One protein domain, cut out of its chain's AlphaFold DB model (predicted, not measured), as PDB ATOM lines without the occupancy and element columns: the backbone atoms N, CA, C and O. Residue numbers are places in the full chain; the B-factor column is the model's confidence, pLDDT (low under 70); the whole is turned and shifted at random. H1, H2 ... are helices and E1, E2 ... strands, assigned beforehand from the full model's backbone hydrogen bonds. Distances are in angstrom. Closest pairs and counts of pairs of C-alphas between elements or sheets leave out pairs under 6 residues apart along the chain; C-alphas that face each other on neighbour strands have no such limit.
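Overview. This is residues 419 to 483 and 496 to 524 of the 876 residues of the protein "Bacterio-opsin activator" of Candidatus Accumulibacter sp. BA-94 (UniProt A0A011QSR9). A twisted sheet of three strands has the helix H3 packed along one face, and the helix H4 leaves the sheet as a long arm whose residues 510 to 522 stick out. The short helix H2 packs on H3, and the short helix H1 sits near the turn between E2 and E3. The printed part has 94 residues, with four named helices and four named strands in the order E1 H1 H2 H3 E2 E3 E4 H4. The sheet's order is E2, E3, E4, all antiparallel, and the class is mixed, helices and strands. The whole is loose, with a radius of gyration of the C-alphas of 16.3 A, and spans 59 by 29 by 22 A, the arm adding much of the length.

Arrangement. The inner strand E3, residues 472 to 482, forms an antiparallel hairpin with the edge strand E2, residues 463 to 469; N 465 and O 476 are 3.0 A apart, within hydrogen-bond range. On its other side E3 is antiparallel to the edge strand E4, residues 496 to 503, with N 477 and O 500 2.9 A apart, within range. H3, residues 448 to 458, is on one face of this sheet, making two layers, helix over sheet, at a height of 8.3 A. H3 lies over E3 and runs along it at 3 degrees on the local plane; their closest C-alphas are those of Ala 457 and Pro 480, 5.9 A apart. H2, residues 440 to 443, touches H3, the closest C-alphas being those of Phe 441 and Cys 451 at 5.5 A, and is not on the sheet. H1, residues 425 to 428, is on the sheet, only just over E3 with 3 of its 4 C-alphas. E1, residues 419 to 421, pairs with no named strand and is near E4. H4, residues 505 to 522, only grazes the sheet with residues 505 to 509; H3 and H4 are apart. In H3 and H4 every O i to N i+4 pair is within hydrogen-bond range; H1 and H2 are too short for such a pair.

Along the chain. E1 begins at C-alpha 419 (-28.953, 73.619, 12.775). H3 measures 15.4 A from first to last C-alpha, E2 17.3 A, E3 30.9 A, E4 22.7 A and H4 25.4 A. E3 begins at C-alpha 472 (-37.436, 71.009, 31.784), and H4 ends at C-alpha 522 (-36.106, 75.612, 60.259).

Size, cuts and confidence. The C-alphas of Gly 483 and Ser 524, the two farthest apart, are 59.7 A apart. Residues 484 to 495 are not printed, and C-alphas 483 and 496 are 6.7 A apart across this cut. The link from H1 to H2 is long, with 11 residues. Mean pLDDT of the printed part is 80.2; residue 424, residues 426 to 435 and residue 483 are under 70.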
ATOM      1  N   LEU A 419     -29.498  74.714  11.963       78.25
ATOM      2  CA  LEU A 419     -28.953  73.619  12.775       78.25
ATOM      3  C   LEU A 419     -29.792  73.462  14.051       78.25
ATOM      4  O   LEU A 419     -30.256  74.454  14.610       78.25
ATOM      5  N   SER A 420     -29.976  72.228  14.527       80.81
ATOM      6  CA  SER A 420     -30.609  71.922  15.818       80.81
ATOM      7  C   SER A 420     -30.298  70.475  16.213       80.81
ATOM      8  O   SER A 420     -31.037  69.560  15.855       80.81
ATOM      9  N   GLU A 421     -29.210  70.260  16.951       76.50
ATOM     10  CA  GLU A 421     -28.726  68.933  17.354       76.50
ATOM     11  C   GLU A 421     -28.290  68.900  18.829       76.50
ATOM     12  O   GLU A 421     -27.985  69.925  19.431       76.50
ATOM     13  N   GLY A 422     -28.243  67.707  19.425       75.25
ATOM     14  CA  GLY A 422     -27.785  67.501  20.805       75.25
ATOM     15  C   GLY A 422     -28.790  66.755  21.680       75.25
ATOM     16  O   GLY A 422     -29.993  66.719  21.407       75.25
ATOM     17  N   LYS A 423     -28.292  66.114  22.742       71.06
ATOM     18  CA  LYS A 423     -29.102  65.249  23.614       71.06
ATOM     19  C   LYS A 423     -30.190  66.012  24.376       71.06
ATOM     20  O   LYS A 423     -31.229  65.424  24.651       71.06
ATOM     21  N   GLY A 424     -29.990  67.300  24.678       66.38
ATOM     22  CA  GLY A 424     -30.964  68.127  25.409       66.38
ATOM     23  C   GLY A 424     -32.325  68.266  24.706       66.38
ATOM     24  O   GLY A 424     -33.333  68.534  25.357       66.38
ATOM     25  N   LEU A 425     -32.398  67.992  23.394       70.56
ATOM     26  CA  LEU A 425     -33.647  68.021  22.622       70.56
ATOM     27  C   LEU A 425     -34.682  67.005  23.122       70.56
ATOM     28  O   LEU A 425     -35.874  67.181  22.875       70.56
ATOM     29  N   THR A 426     -34.264  65.954  23.837       66.38
ATOM     30  CA  THR A 426     -35.197  64.977  24.417       66.38
ATOM     31  C   THR A 426     -36.072  65.578  25.520       66.38
ATOM     32  O   THR A 426     -37.220  65.156  25.652       66.38
ATOM     33  N   GLY A 427     -35.585  66.587  26.257       60.19
ATOM     34  CA  GLY A 427     -36.354  67.312  27.278       60.19
ATOM     35  C   GLY A 427     -37.383  68.293  26.700       60.19
ATOM     36  O   GLY A 427     -38.418  68.541  27.310       60.19
ATOM     37  N   VAL A 428     -37.151  68.797  25.483       63.56
ATOM     38  CA  VAL A 428     -38.036  69.762  24.791       63.56
ATOM     39  C   VAL A 428     -39.311  69.089  24.236       63.56
ATOM     40  O   VAL A 428     -40.337  69.739  24.014       63.56
ATOM     41  N   GLY A 429     -39.292  67.764  24.055       56.53
ATOM     42  CA  GLY A 429     -40.420  66.970  23.554       56.53
ATOM     43  C   GLY A 429     -40.350  66.661  22.047       56.53
ATOM     44  O   GLY A 429     -39.303  66.835  21.433       56.53
ATOM     45  N   PRO A 430     -41.443  66.174  21.421       51.41
ATOM     46  CA  PRO A 430     -41.424  65.471  20.125       51.41
ATOM     47  C   PRO A 430     -41.222  66.341  18.861       51.41
ATOM     48  O   PRO A 430     -41.572  65.916  17.763       51.41
ATOM     49  N   PHE A 431     -40.580  67.507  18.979       56.53
ATOM     50  CA  PHE A 431     -40.132  68.333  17.853       56.53
ATOM     51  C   PHE A 431     -38.683  68.109  17.307       56.53
ATOM     52  O   PHE A 431     -38.308  68.877  16.417       56.53
ATOM     53  N   PRO A 432     -37.825  67.123  17.707       52.78
ATOM     54  CA  PRO A 432     -36.364  67.229  17.500       52.78
ATOM     55  C   PRO A 432     -35.847  67.186  16.056       52.78
ATOM     56  O   PRO A 432     -34.652  67.359  15.846       52.78
ATOM     57  N   ARG A 433     -36.695  66.881  15.064       48.34
ATOM     58  CA  ARG A 433     -36.302  66.803  13.642       48.34
ATOM     59  C   ARG A 433     -37.066  67.750  12.718       48.34
ATOM     60  O   ARG A 433     -36.705  67.845  11.552       48.34
ATOM     61  N   SER A 434     -38.095  68.442  13.211       54.31
ATOM     62  CA  SER A 434     -38.897  69.380  12.412       54.31
ATOM     63  C   SER A 434     -38.537  70.847  12.637       54.31
ATOM     64  O   SER A 434     -39.062  71.691  11.927       54.31
ATOM     65  N   ALA A 435     -37.685  71.165  13.620       64.44
ATOM     66  CA  ALA A 435     -37.279  72.545  13.892       64.44
ATOM     67  C   ALA A 435     -36.482  73.165  12.727       64.44
ATOM     68  O   ALA A 435     -36.644  74.348  12.446       64.44
ATOM     69  N   LEU A 436     -35.669  72.367  12.021       71.25
ATOM     70  CA  LEU A 436     -34.946  72.790  10.817       71.25
ATOM     71  C   LEU A 436     -35.924  73.326   9.760       71.25
ATOM     72  O   LEU A 436     -36.874  72.641   9.382       71.25
ATOM     73  N   GLY A 437     -35.693  74.550   9.284       71.62
ATOM     74  CA  GLY A 437     -36.586  75.238   8.346       71.62
ATOM     75  C   GLY A 437     -37.827  75.895   8.971       71.62
ATOM     76  O   GLY A 437     -38.579  76.547   8.249       71.62
ATOM     77  N   GLN A 438     -38.046  75.787  10.288       80.88
ATOM     78  CA  GLN A 438     -39.096  76.522  11.009       80.88
ATOM     79  C   GLN A 438     -38.530  77.775  11.690       80.88
ATOM     80  O   GLN A 438     -37.364  77.800  12.084       80.88
ATOM     81  N   SER A 439     -39.359  78.814  11.850       84.94
ATOM     82  CA  SER A 439     -38.969  80.023  12.584       84.94
ATOM     83  C   SER A 439     -39.088  79.825  14.098       84.94
ATOM     84  O   SER A 439     -40.112  79.351  14.599       84.94
ATOM     85  N   ILE A 440     -38.072  80.262  14.843       85.81
ATOM     86  CA  ILE A 440     -38.049  80.295  16.311       85.81
ATOM     87  C   ILE A 440     -39.238  81.077  16.894       85.81
ATOM     88  O   ILE A 440     -39.774  80.691  17.933       85.81
ATOM     89  N   PHE A 441     -39.715  82.111  16.190       86.56
ATOM     90  CA  PHE A 441     -40.869  82.929  16.587       86.56
ATOM     91  C   PHE A 441     -42.215  82.202  16.464       86.56
ATOM     92  O   PHE A 441     -43.168  82.550  17.162       86.56
ATOM     93  N   ASP A 442     -42.298  81.193  15.596       83.69
ATOM     94  CA  ASP A 442     -43.483  80.350  15.450       83.69
ATOM     95  C   ASP A 442     -43.424  79.153  16.396       83.69
ATOM     96  O   ASP A 442     -44.389  78.888  17.115       83.69
ATOM     97  N   LEU A 443     -42.272  78.475  16.455       81.12
ATOM     98  CA  LEU A 443     -42.070  77.292  17.292       81.12
ATOM     99  C   LEU A 443     -42.190  77.617  18.792       81.12
ATOM    100  O   LEU A 443     -42.801  76.855  19.541       81.12
ATOM    101  N   TYR A 444     -41.674  78.775  19.220       84.69
ATOM    102  CA  TYR A 444     -41.701  79.229  20.613       84.69
ATOM    103  C   TYR A 444     -42.629  80.430  20.845       84.69
ATOM    104  O   TYR A 444     -42.455  81.162  21.815       84.69
ATOM    105  N   ARG A 445     -43.672  80.603  20.018       83.44
ATOM    106  CA  ARG A 445     -44.656  81.703  20.119       83.44
ATOM    107  C   ARG A 445     -45.267  81.890  21.519       83.44
ATOM    108  O   ARG A 445     -45.607  83.006  21.898       83.44
ATOM    109  N   HIS A 446     -45.406  80.804  22.280       84.44
ATOM    110  CA  HIS A 446     -45.951  80.796  23.646       84.44
ATOM    111  C   HIS A 446     -44.914  81.119  24.741       84.44
ATOM    112  O   HIS A 446     -45.283  81.219  25.905       84.44
ATOM    113  N   TYR A 447     -43.640  81.297  24.377       86.31
ATOM    114  CA  TYR A 447     -42.532  81.652  25.264       86.31
ATOM    115  C   TYR A 447     -41.999  83.037  24.850       86.31
ATOM    116  O   TYR A 447     -41.050  83.134  24.063       86.31
ATOM    117  N   PRO A 448     -42.632  84.135  25.314       85.00
ATOM    118  CA  PRO A 448     -42.319  85.485  24.843       85.00
ATOM    119  C   PRO A 448     -40.867  85.888  25.130       85.00
ATOM    120  O   PRO A 448     -40.260  86.556  24.300       85.00
ATOM    121  N   GLU A 449     -40.290  85.409  26.232       84.75
ATOM    122  CA  GLU A 449     -38.881  85.605  26.605       84.75
ATOM    123  C   GLU A 449     -37.893  85.041  25.565       84.75
ATOM    124  O   GLU A 449     -36.957  85.735  25.168       84.75
ATOM    125  N   VAL A 450     -38.158  83.843  25.025       87.94
ATOM    126  CA  VAL A 450     -37.360  83.224  23.947       87.94
ATOM    127  C   VAL A 450     -37.460  84.060  22.671       87.94
ATOM    128  O   VAL A 450     -36.455  84.336  22.014       87.94
ATOM    129  N   CYS A 451     -38.676  84.494  22.327       88.88
ATOM    130  CA  CYS A 451     -38.924  85.320  21.149       88.88
ATOM    131  C   CYS A 451     -38.260  86.699  21.262       88.88
ATOM    132  O   CYS A 451     -37.726  87.212  20.281       88.88
ATOM    133  N   GLU A 452     -38.282  87.325  22.436       89.12
ATOM    134  CA  GLU A 452     -37.663  88.630  22.639       89.12
ATOM    135  C   GLU A 452     -36.133  88.536  22.607       89.12
ATOM    136  O   GLU A 452     -35.490  89.299  21.882       89.12
ATOM    137  N   ALA A 453     -35.558  87.541  23.291       89.50
ATOM    138  CA  ALA A 453     -34.130  87.258  23.229       89.50
ATOM    139  C   ALA A 453     -33.668  86.970  21.789       89.50
ATOM    140  O   ALA A 453     -32.630  87.474  21.363       89.50
ATOM    141  N   ALA A 454     -34.454  86.237  20.993       87.88
ATOM    142  CA  ALA A 454     -34.109  85.944  19.602       87.88
ATOM    143  C   ALA A 454     -34.067  87.215  18.735       87.88
ATOM    144  O   ALA A 454     -33.136  87.383  17.950       87.88
ATOM    145  N   ARG A 455     -35.007  88.159  18.920       89.44
ATOM    146  CA  ARG A 455     -34.966  89.463  18.225       89.44
ATOM    147  C   ARG A 455     -33.737  90.281  18.617       89.44
ATOM    148  O   ARG A 455     -33.087  90.843  17.740       89.44
ATOM    149  N   ARG A 456     -33.395  90.330  19.912       88.25
ATOM    150  CA  ARG A 456     -32.209  91.056  20.402       88.25
ATOM    151  C   ARG A 456     -30.896  90.430  19.906       88.25
ATOM    152  O   ARG A 456     -29.989  91.162  19.523       88.25
ATOM    153  N   ALA A 457     -30.828  89.099  19.824       87.50
ATOM    154  CA  ALA A 457     -29.685  88.382  19.260       87.50
ATOM    155  C   ALA A 457     -29.504  88.640  17.755       87.50
ATOM    156  O   ALA A 457     -28.390  88.928  17.327       87.50
ATOM    157  N   ILE A 458     -30.584  88.625  16.961       87.25
ATOM    158  CA  ILE A 458     -30.535  88.979  15.527       87.25
ATOM    159  C   ILE A 458     -30.081  90.434  15.325       87.25
ATOM    160  O   ILE A 458     -29.338  90.719  14.391       87.25
ATOM    161  N   ALA A 459     -30.457  91.344  16.230       85.44
ATOM    162  CA  ALA A 459     -29.984  92.731  16.239       85.44
ATOM    163  C   ALA A 459     -28.502  92.899  16.659       85.44
ATOM    164  O   ALA A 459     -28.035  94.027  16.799       85.44
ATOM    165  N   GLY A 460     -27.758  91.804  16.857       81.88
ATOM    166  CA  GLY A 460     -26.317  91.817  17.125       81.88
ATOM    167  C   GLY A 460     -25.919  91.827  18.604       81.88
ATOM    168  O   GLY A 460     -24.727  91.886  18.895       81.88
ATOM    169  N   ALA A 461     -26.866  91.730  19.543       82.38
ATOM    170  CA  ALA A 461     -26.576  91.706  20.979       82.38
ATOM    171  C   ALA A 461     -26.666  90.274  21.553       82.38
ATOM    172  O   ALA A 461     -27.778  89.746  21.636       82.38
ATOM    173  N   PRO A 462     -25.561  89.647  22.012       88.06
ATOM    174  CA  PRO A 462     -25.610  88.342  22.675       88.06
ATOM    175  C   PRO A 462     -26.617  88.328  23.832       88.06
ATOM    176  O   PRO A 462     -26.688  89.291  24.596       88.06
ATOM    177  N   GLN A 463     -27.403  87.259  23.961       92.69
ATOM    178  CA  GLN A 463     -28.396  87.105  25.031       92.69
ATOM    179  C   GLN A 463     -28.112  85.850  25.855       92.69
ATOM    180  O   GLN A 463     -27.772  84.801  25.310       92.69
ATOM    181  N   HIS A 464     -28.325  85.947  27.163       92.06
ATOM    182  CA  HIS A 464     -28.329  84.827  28.102       92.06
ATOM    183  C   HIS A 464     -29.596  84.922  28.946       92.06
ATOM    184  O   HIS A 464     -29.931  85.999  29.439       92.06
ATOM    185  N   PHE A 465     -30.336  83.823  29.042       88.88
ATOM    186  CA  PHE A 465     -31.590  83.750  29.784       88.88
ATOM    187  C   PHE A 465     -31.899  82.303  30.175       88.88
ATOM    188  O   PHE A 465     -31.493  81.357  29.497       88.88
ATOM    189  N   THR A 466     -32.661  82.128  31.251       88.56
ATOM    190  CA  THR A 466     -33.165  80.819  31.680       88.56
ATOM    191  C   THR A 466     -34.652  80.743  31.376       88.56
ATOM    192  O   THR A 466     -35.404  81.621  31.785       88.56
ATOM    193  N   VAL A 467     -35.082  79.695  30.674       86.81
ATOM    194  CA  VAL A 467     -36.483  79.464  30.293       86.81
ATOM    195  C   VAL A 467     -36.925  78.072  30.733       86.81
ATOM    196  O   VAL A 467     -36.186  77.096  30.591       86.81
ATOM    197  N   ARG A 468     -38.156  77.950  31.240       86.06
ATOM    198  CA  ARG A 468     -38.777  76.648  31.510       86.06
ATOM    199  C   ARG A 468     -39.674  76.246  30.347       86.06
ATOM    200  O   ARG A 468     -40.745  76.811  30.148       86.06
ATOM    201  N   ILE A 469     -39.233  75.245  29.590       82.06
ATOM    202  CA  ILE A 469     -39.953  74.704  28.439       82.06
ATOM    203  C   ILE A 469     -40.558  73.372  28.877       82.06
ATOM    204  O   ILE A 469     -39.869  72.356  28.944       82.06
ATOM    205  N   ARG A 470     -41.863  73.380  29.177       80.19
ATOM    206  CA  ARG A 470     -42.589  72.242  29.774       80.19
ATOM    207  C   ARG A 470     -41.995  71.851  31.142       80.19
ATOM    208  O   ARG A 470     -41.921  72.696  32.031       80.19
ATOM    209  N   ASP A 471     -41.583  70.593  31.301       74.62
ATOM    210  CA  ASP A 471     -41.090  70.003  32.554       74.62
ATOM    211  C   ASP A 471     -39.563  70.139  32.742       74.62
ATOM    212  O   ASP A 471     -39.017  69.621  33.723       74.62
ATOM    213  N   ALA A 472     -38.882  70.807  31.801       81.31
ATOM    214  CA  ALA A 472     -37.436  71.009  31.784       81.31
ATOM    215  C   ALA A 472     -37.060  72.502  31.823       81.31
ATOM    216  O   ALA A 472     -37.748  73.358  31.258       81.31
ATOM    217  N   VAL A 473     -35.952  72.814  32.496       86.38
ATOM    218  CA  VAL A 473     -35.388  74.162  32.632       86.38
ATOM    219  C   VAL A 473     -34.118  74.254  31.797       86.38
ATOM    220  O   VAL A 473     -33.178  73.493  32.014       86.38
ATOM    221  N   PHE A 474     -34.085  75.202  30.864       87.19
ATOM    222  CA  PHE A 474     -32.964  75.420  29.958       87.19
ATOM    223  C   PHE A 474     -32.274  76.749  30.240       87.19
ATOM    224  O   PHE A 474     -32.879  77.816  30.116       87.19
ATOM    225  N   GLU A 475     -30.984  76.684  30.549       89.06
ATOM    226  CA  GLU A 475     -30.099  77.844  30.568       89.06
ATOM    227  C   GLU A 475     -29.587  78.068  29.136       89.06
ATOM    228  O   GLU A 475     -28.879  77.225  28.582       89.06
ATOM    229  N   THR A 476     -30.017  79.159  28.497       89.31
ATOM    230  CA  THR A 476     -29.889  79.362  27.047       89.31
ATOM    231  C   THR A 476     -29.048  80.586  26.716       89.31
ATOM    232  O   THR A 476     -29.287  81.687  27.210       89.31
ATOM    233  N   TYR A 477     -28.084  80.388  25.822       91.00
ATOM    234  CA  TYR A 477     -27.185  81.404  25.296       91.00
ATOM    235  C   TYR A 477     -27.430  81.562  23.794       91.00
ATOM    236  O   TYR A 477     -27.400  80.577  23.056       91.00
ATOM    237  N   PHE A 478     -27.648  82.791  23.331       92.12
ATOM    238  CA  PHE A 478     -27.712  83.168  21.918       92.12
ATOM    239  C   PHE A 478     -26.532  84.092  21.605       92.12
ATOM    240  O   PHE A 478     -26.422  85.168  22.193       92.12
ATOM    241  N   ASN A 479     -25.676  83.706  20.660       87.25
ATOM    242  CA  ASN A 479     -24.524  84.489  20.233       87.25
ATOM    243  C   ASN A 479     -24.603  84.788  18.720       87.25
ATOM    244  O   ASN A 479     -24.579  83.850  17.915       87.25
ATOM    245  N   PRO A 480     -24.724  86.059  18.300       86.50
ATOM    246  CA  PRO A 480     -24.672  86.426  16.891       86.50
ATOM    247  C   PRO A 480     -23.271  86.206  16.311       86.50
ATOM    248  O   PRO A 480     -22.262  86.632  16.867       86.50
ATOM    249  N   VAL A 481     -23.232  85.569  15.147       79.88
ATOM    250  CA  VAL A 481     -22.050  85.316  14.328       79.88
ATOM    251  C   VAL A 481     -22.254  86.039  12.999       79.88
ATOM    252  O   VAL A 481     -23.293  85.896  12.349       79.88
ATOM    253  N   GLN A 482     -21.269  86.836  12.589       72.06
ATOM    254  CA  GLN A 482     -21.270  87.454  11.265       72.06
ATOM    255  C   GLN A 482     -20.913  86.387  10.223       72.06
ATOM    256  O   GLN A 482     -19.889  85.715  10.355       72.06
ATOM    257  N   GLY A 483     -21.758  86.213   9.203       60.78
ATOM    258  CA  GLY A 483     -21.436  85.360   8.060       60.78
ATOM    259  C   GLY A 483     -20.200  85.898   7.336       60.78
ATOM    260  O   GLY A 483     -20.190  87.058   6.937       60.78
ATOM    261  N   GLN A 496     -26.166  85.318  11.566       82.00
ATOM    262  CA  GLN A 496     -26.638  84.017  12.019       82.00
ATOM    263  C   GLN A 496     -26.463  83.953  13.528       82.00
ATOM    264  O   GLN A 496     -25.390  84.243  14.044       82.00
ATOM    265  N   VAL A 497     -27.496  83.555  14.258       86.81
ATOM    266  CA  VAL A 497     -27.386  83.345  15.702       86.81
ATOM    267  C   VAL A 497     -27.050  81.882  15.935       86.81
ATOM    268  O   VAL A 497     -27.858  81.006  15.631       86.81
ATOM    269  N   MET A 498     -25.864  81.611  16.479       88.12
ATOM    270  CA  MET A 498     -25.549  80.310  17.065       88.12
ATOM    271  C   MET A 498     -25.995  80.333  18.523       88.12
ATOM    272  O   MET A 498     -25.722  81.292  19.242       88.12
ATOM    273  N   GLY A 499     -26.671  79.287  18.979       86.56
ATOM    274  CA  GLY A 499     -27.095  79.197  20.363       86.56
ATOM    275  C   GLY A 499     -26.903  77.821  20.971       86.56
ATOM    276  O   GLY A 499     -26.837  76.797  20.288       86.56
ATOM    277  N   VAL A 500     -26.777  77.838  22.292       87.00
ATOM    278  CA  VAL A 500     -26.549  76.667  23.128       87.00
ATOM    279  C   VAL A 500     -27.541  76.721  24.282       87.00
ATOM    280  O   VAL A 500     -27.560  77.697  25.028       87.00
ATOM    281  N   ALA A 501     -28.368  75.688  24.426       87.44
ATOM    282  CA  ALA A 501     -29.273  75.518  25.559       87.44
ATOM    283  C   ALA A 501     -28.837  74.304  26.382       87.44
ATOM    284  O   ALA A 501     -28.792  73.185  25.868       87.44
ATOM    285  N   LEU A 502     -28.505  74.524  27.651       87.44
ATOM    286  CA  LEU A 502     -28.138  73.479  28.601       87.44
ATOM    287  C   LEU A 502     -29.351  73.124  29.462       87.44
ATOM    288  O   LEU A 502     -29.940  74.010  30.080       87.44
ATOM    289  N   ASP A 503     -29.711  71.844  29.525       84.88
ATOM    290  CA  ASP A 503     -30.712  71.366  30.482       84.88
ATOM    291  C   ASP A 503     -30.115  71.408  31.900       84.88
ATOM    292  O   ASP A 503     -29.169  70.682  32.216       84.88
ATOM    293  N   VAL A 504     -30.658  72.287  32.746       85.19
ATOM    294  CA  VAL A 504     -30.251  72.482  34.148       85.19
ATOM    295  C   VAL A 504     -31.298  71.949  35.132       85.19
ATOM    296  O   VAL A 504     -31.229  72.228  36.327       85.19
ATOM    297  N   THR A 505     -32.259  71.149  34.659       82.94
ATOM    298  CA  THR A 505     -33.383  70.639  35.462       82.94
ATOM    299  C   THR A 505     -32.929  69.842  36.688       82.94
ATOM    300  O   THR A 505     -33.542  69.944  37.746       82.94
ATOM    301  N   GLU A 506     -31.855  69.055  36.575       79.69
ATOM    302  CA  GLU A 506     -31.303  68.303  37.712       79.69
ATOM    303  C   GLU A 506     -30.676  69.235  38.763       79.69
ATOM    304  O   GLU A 506     -30.941  69.060  39.950       79.69
ATOM    305  N   ARG A 507     -29.947  70.281  38.337       82.50
ATOM    306  CA  ARG A 507     -29.378  71.308  39.233       82.50
ATOM    307  C   ARG A 507     -30.483  72.020  40.015       82.50
ATOM    308  O   ARG A 507     -30.441  72.037  41.241       82.50
ATOM    309  N   VAL A 508     -31.505  72.514  39.313       79.12
ATOM    310  CA  VAL A 508     -32.640  73.226  39.927       79.12
ATOM    311  C   VAL A 508     -33.418  72.320  40.887       79.12
ATOM    312  O   VAL A 508     -33.744  72.745  41.988       79.12
ATOM    313  N   ARG A 509     -33.655  71.045  40.541       79.69
ATOM    314  CA  ARG A 509     -34.327  70.096  41.451       79.69
ATOM    315  C   ARG A 509     -33.516  69.794  42.712       79.69
ATOM    316  O   ARG A 509     -34.114  69.595  43.764       79.69
ATOM    317  N   VAL A 510     -32.185  69.738  42.626       78.56
ATOM    318  CA  VAL A 510     -31.315  69.558  43.803       78.56
ATOM    319  C   VAL A 510     -31.325  70.810  44.686       78.56
ATOM    320  O   VAL A 510     -31.408  70.684  45.906       78.56
ATOM    321  N   GLU A 511     -31.316  72.006  44.094       80.31
ATOM    322  CA  GLU A 511     -31.463  73.279  44.816       80.31
ATOM    323  C   GLU A 511     -32.836  73.377  45.516       80.31
ATOM    324  O   GLU A 511     -32.893  73.664  46.711       80.31
ATOM    325  N   GLU A 512     -33.932  73.036  44.827       79.38
ATOM    326  CA  GLU A 512     -35.286  72.963  45.404       79.38
ATOM    327  C   GLU A 512     -35.382  71.926  46.540       79.38
ATOM    328  O   GLU A 512     -35.987  72.200  47.577       79.38
ATOM    329  N   GLN A 513     -34.765  70.747  46.388       78.56
ATOM    330  CA  GLN A 513     -34.723  69.717  47.436       78.56
ATOM    331  C   GLN A 513     -33.927  70.167  48.665       78.56
ATOM    332  O   GLN A 513     -34.359  69.916  49.790       78.56
ATOM    333  N   LEU A 514     -32.797  70.851  48.471       78.75
ATOM    334  CA  LEU A 514     -32.009  71.415  49.565       78.75
ATOM    335  C   LEU A 514     -32.788  72.523  50.291       78.75
ATOM    336  O   LEU A 514     -32.804  72.561  51.520       78.75
ATOM    337  N   GLN A 515     -33.498  73.375  49.549       78.12
ATOM    338  CA  GLN A 515     -34.363  74.403  50.127       78.12
ATOM    339  C   GLN A 515     -35.526  73.789  50.925       78.12
ATOM    340  O   GLN A 515     -35.811  74.239  52.033       78.12
ATOM    341  N   GLN A 516     -36.159  72.723  50.421       78.56
ATOM    342  CA  GLN A 516     -37.185  71.978  51.161       78.56
ATOM    343  C   GLN A 516     -36.626  71.308  52.426       78.56
ATOM    344  O   GLN A 516     -37.270  71.365  53.472       78.56
ATOM    345  N   ALA A 517     -35.430  70.715  52.363       76.50
ATOM    346  CA  ALA A 517     -34.777  70.116  53.528       76.50
ATOM    347  C   ALA A 517     -34.458  71.165  54.609       76.50
ATOM    348  O   ALA A 517     -34.747  70.935  55.784       76.50
ATOM    349  N   ASN A 518     -33.951  72.337  54.212       79.50
ATOM    350  CA  ASN A 518     -33.705  73.451  55.128       79.50
ATOM    351  C   ASN A 518     -35.003  73.927  55.798       79.50
ATOM    352  O   ASN A 518     -35.031  74.055  57.017       79.50
ATOM    353  N   LEU A 519     -36.099  74.090  55.045       82.00
ATOM    354  CA  LEU A 519     -37.399  74.487  55.605       82.00
ATOM    355  C   LEU A 519     -37.945  73.486  56.640       82.00
ATOM    356  O   LEU A 519     -38.590  73.904  57.601       82.00
ATOM    357  N   VAL A 520     -37.691  72.183  56.479       83.62
ATOM    358  CA  VAL A 520     -38.082  71.166  57.476       83.62
ATOM    359  C   VAL A 520     -37.285  71.323  58.773       83.62
ATOM    360  O   VAL A 520     -37.864  71.208  59.849       83.62
ATOM    361  N   VAL A 521     -35.982  71.617  58.691       82.88
ATOM    362  CA  VAL A 521     -35.152  71.894  59.877       82.88
ATOM    363  C   VAL A 521     -35.565  73.214  60.534       82.88
ATOM    364  O   VAL A 521     -35.747  73.262  61.746       82.88
ATOM    365  N   GLU A 522     -35.782  74.271  59.752       81.56
ATOM    366  CA  GLU A 522     -36.106  75.612  60.259       81.56
ATOM    367  C   GLU A 522     -37.477  75.704  60.949       81.56
ATOM    368  O   GLU A 522     -37.670  76.576  61.791       81.56
ATOM    369  N   ASN A 523     -38.408  74.788  60.652       81.56
ATOM    370  CA  ASN A 523     -39.714  74.688  61.320       81.56
ATOM    371  C   ASN A 523     -39.794  73.527  62.338       81.56
ATOM    372  O   ASN A 523     -40.881  73.189  62.809       81.56
ATOM    373  N   SER A 524     -38.664  72.897  62.671       82.69
ATOM    374  CA  SER A 524     -38.566  71.830  63.675       82.69
ATOM    375  C   SER A 524     -38.119  72.392  65.034       82.69
ATOM    376  O   SER A 524     -37.289  73.300  65.056       82.69
TER     377      SER A 524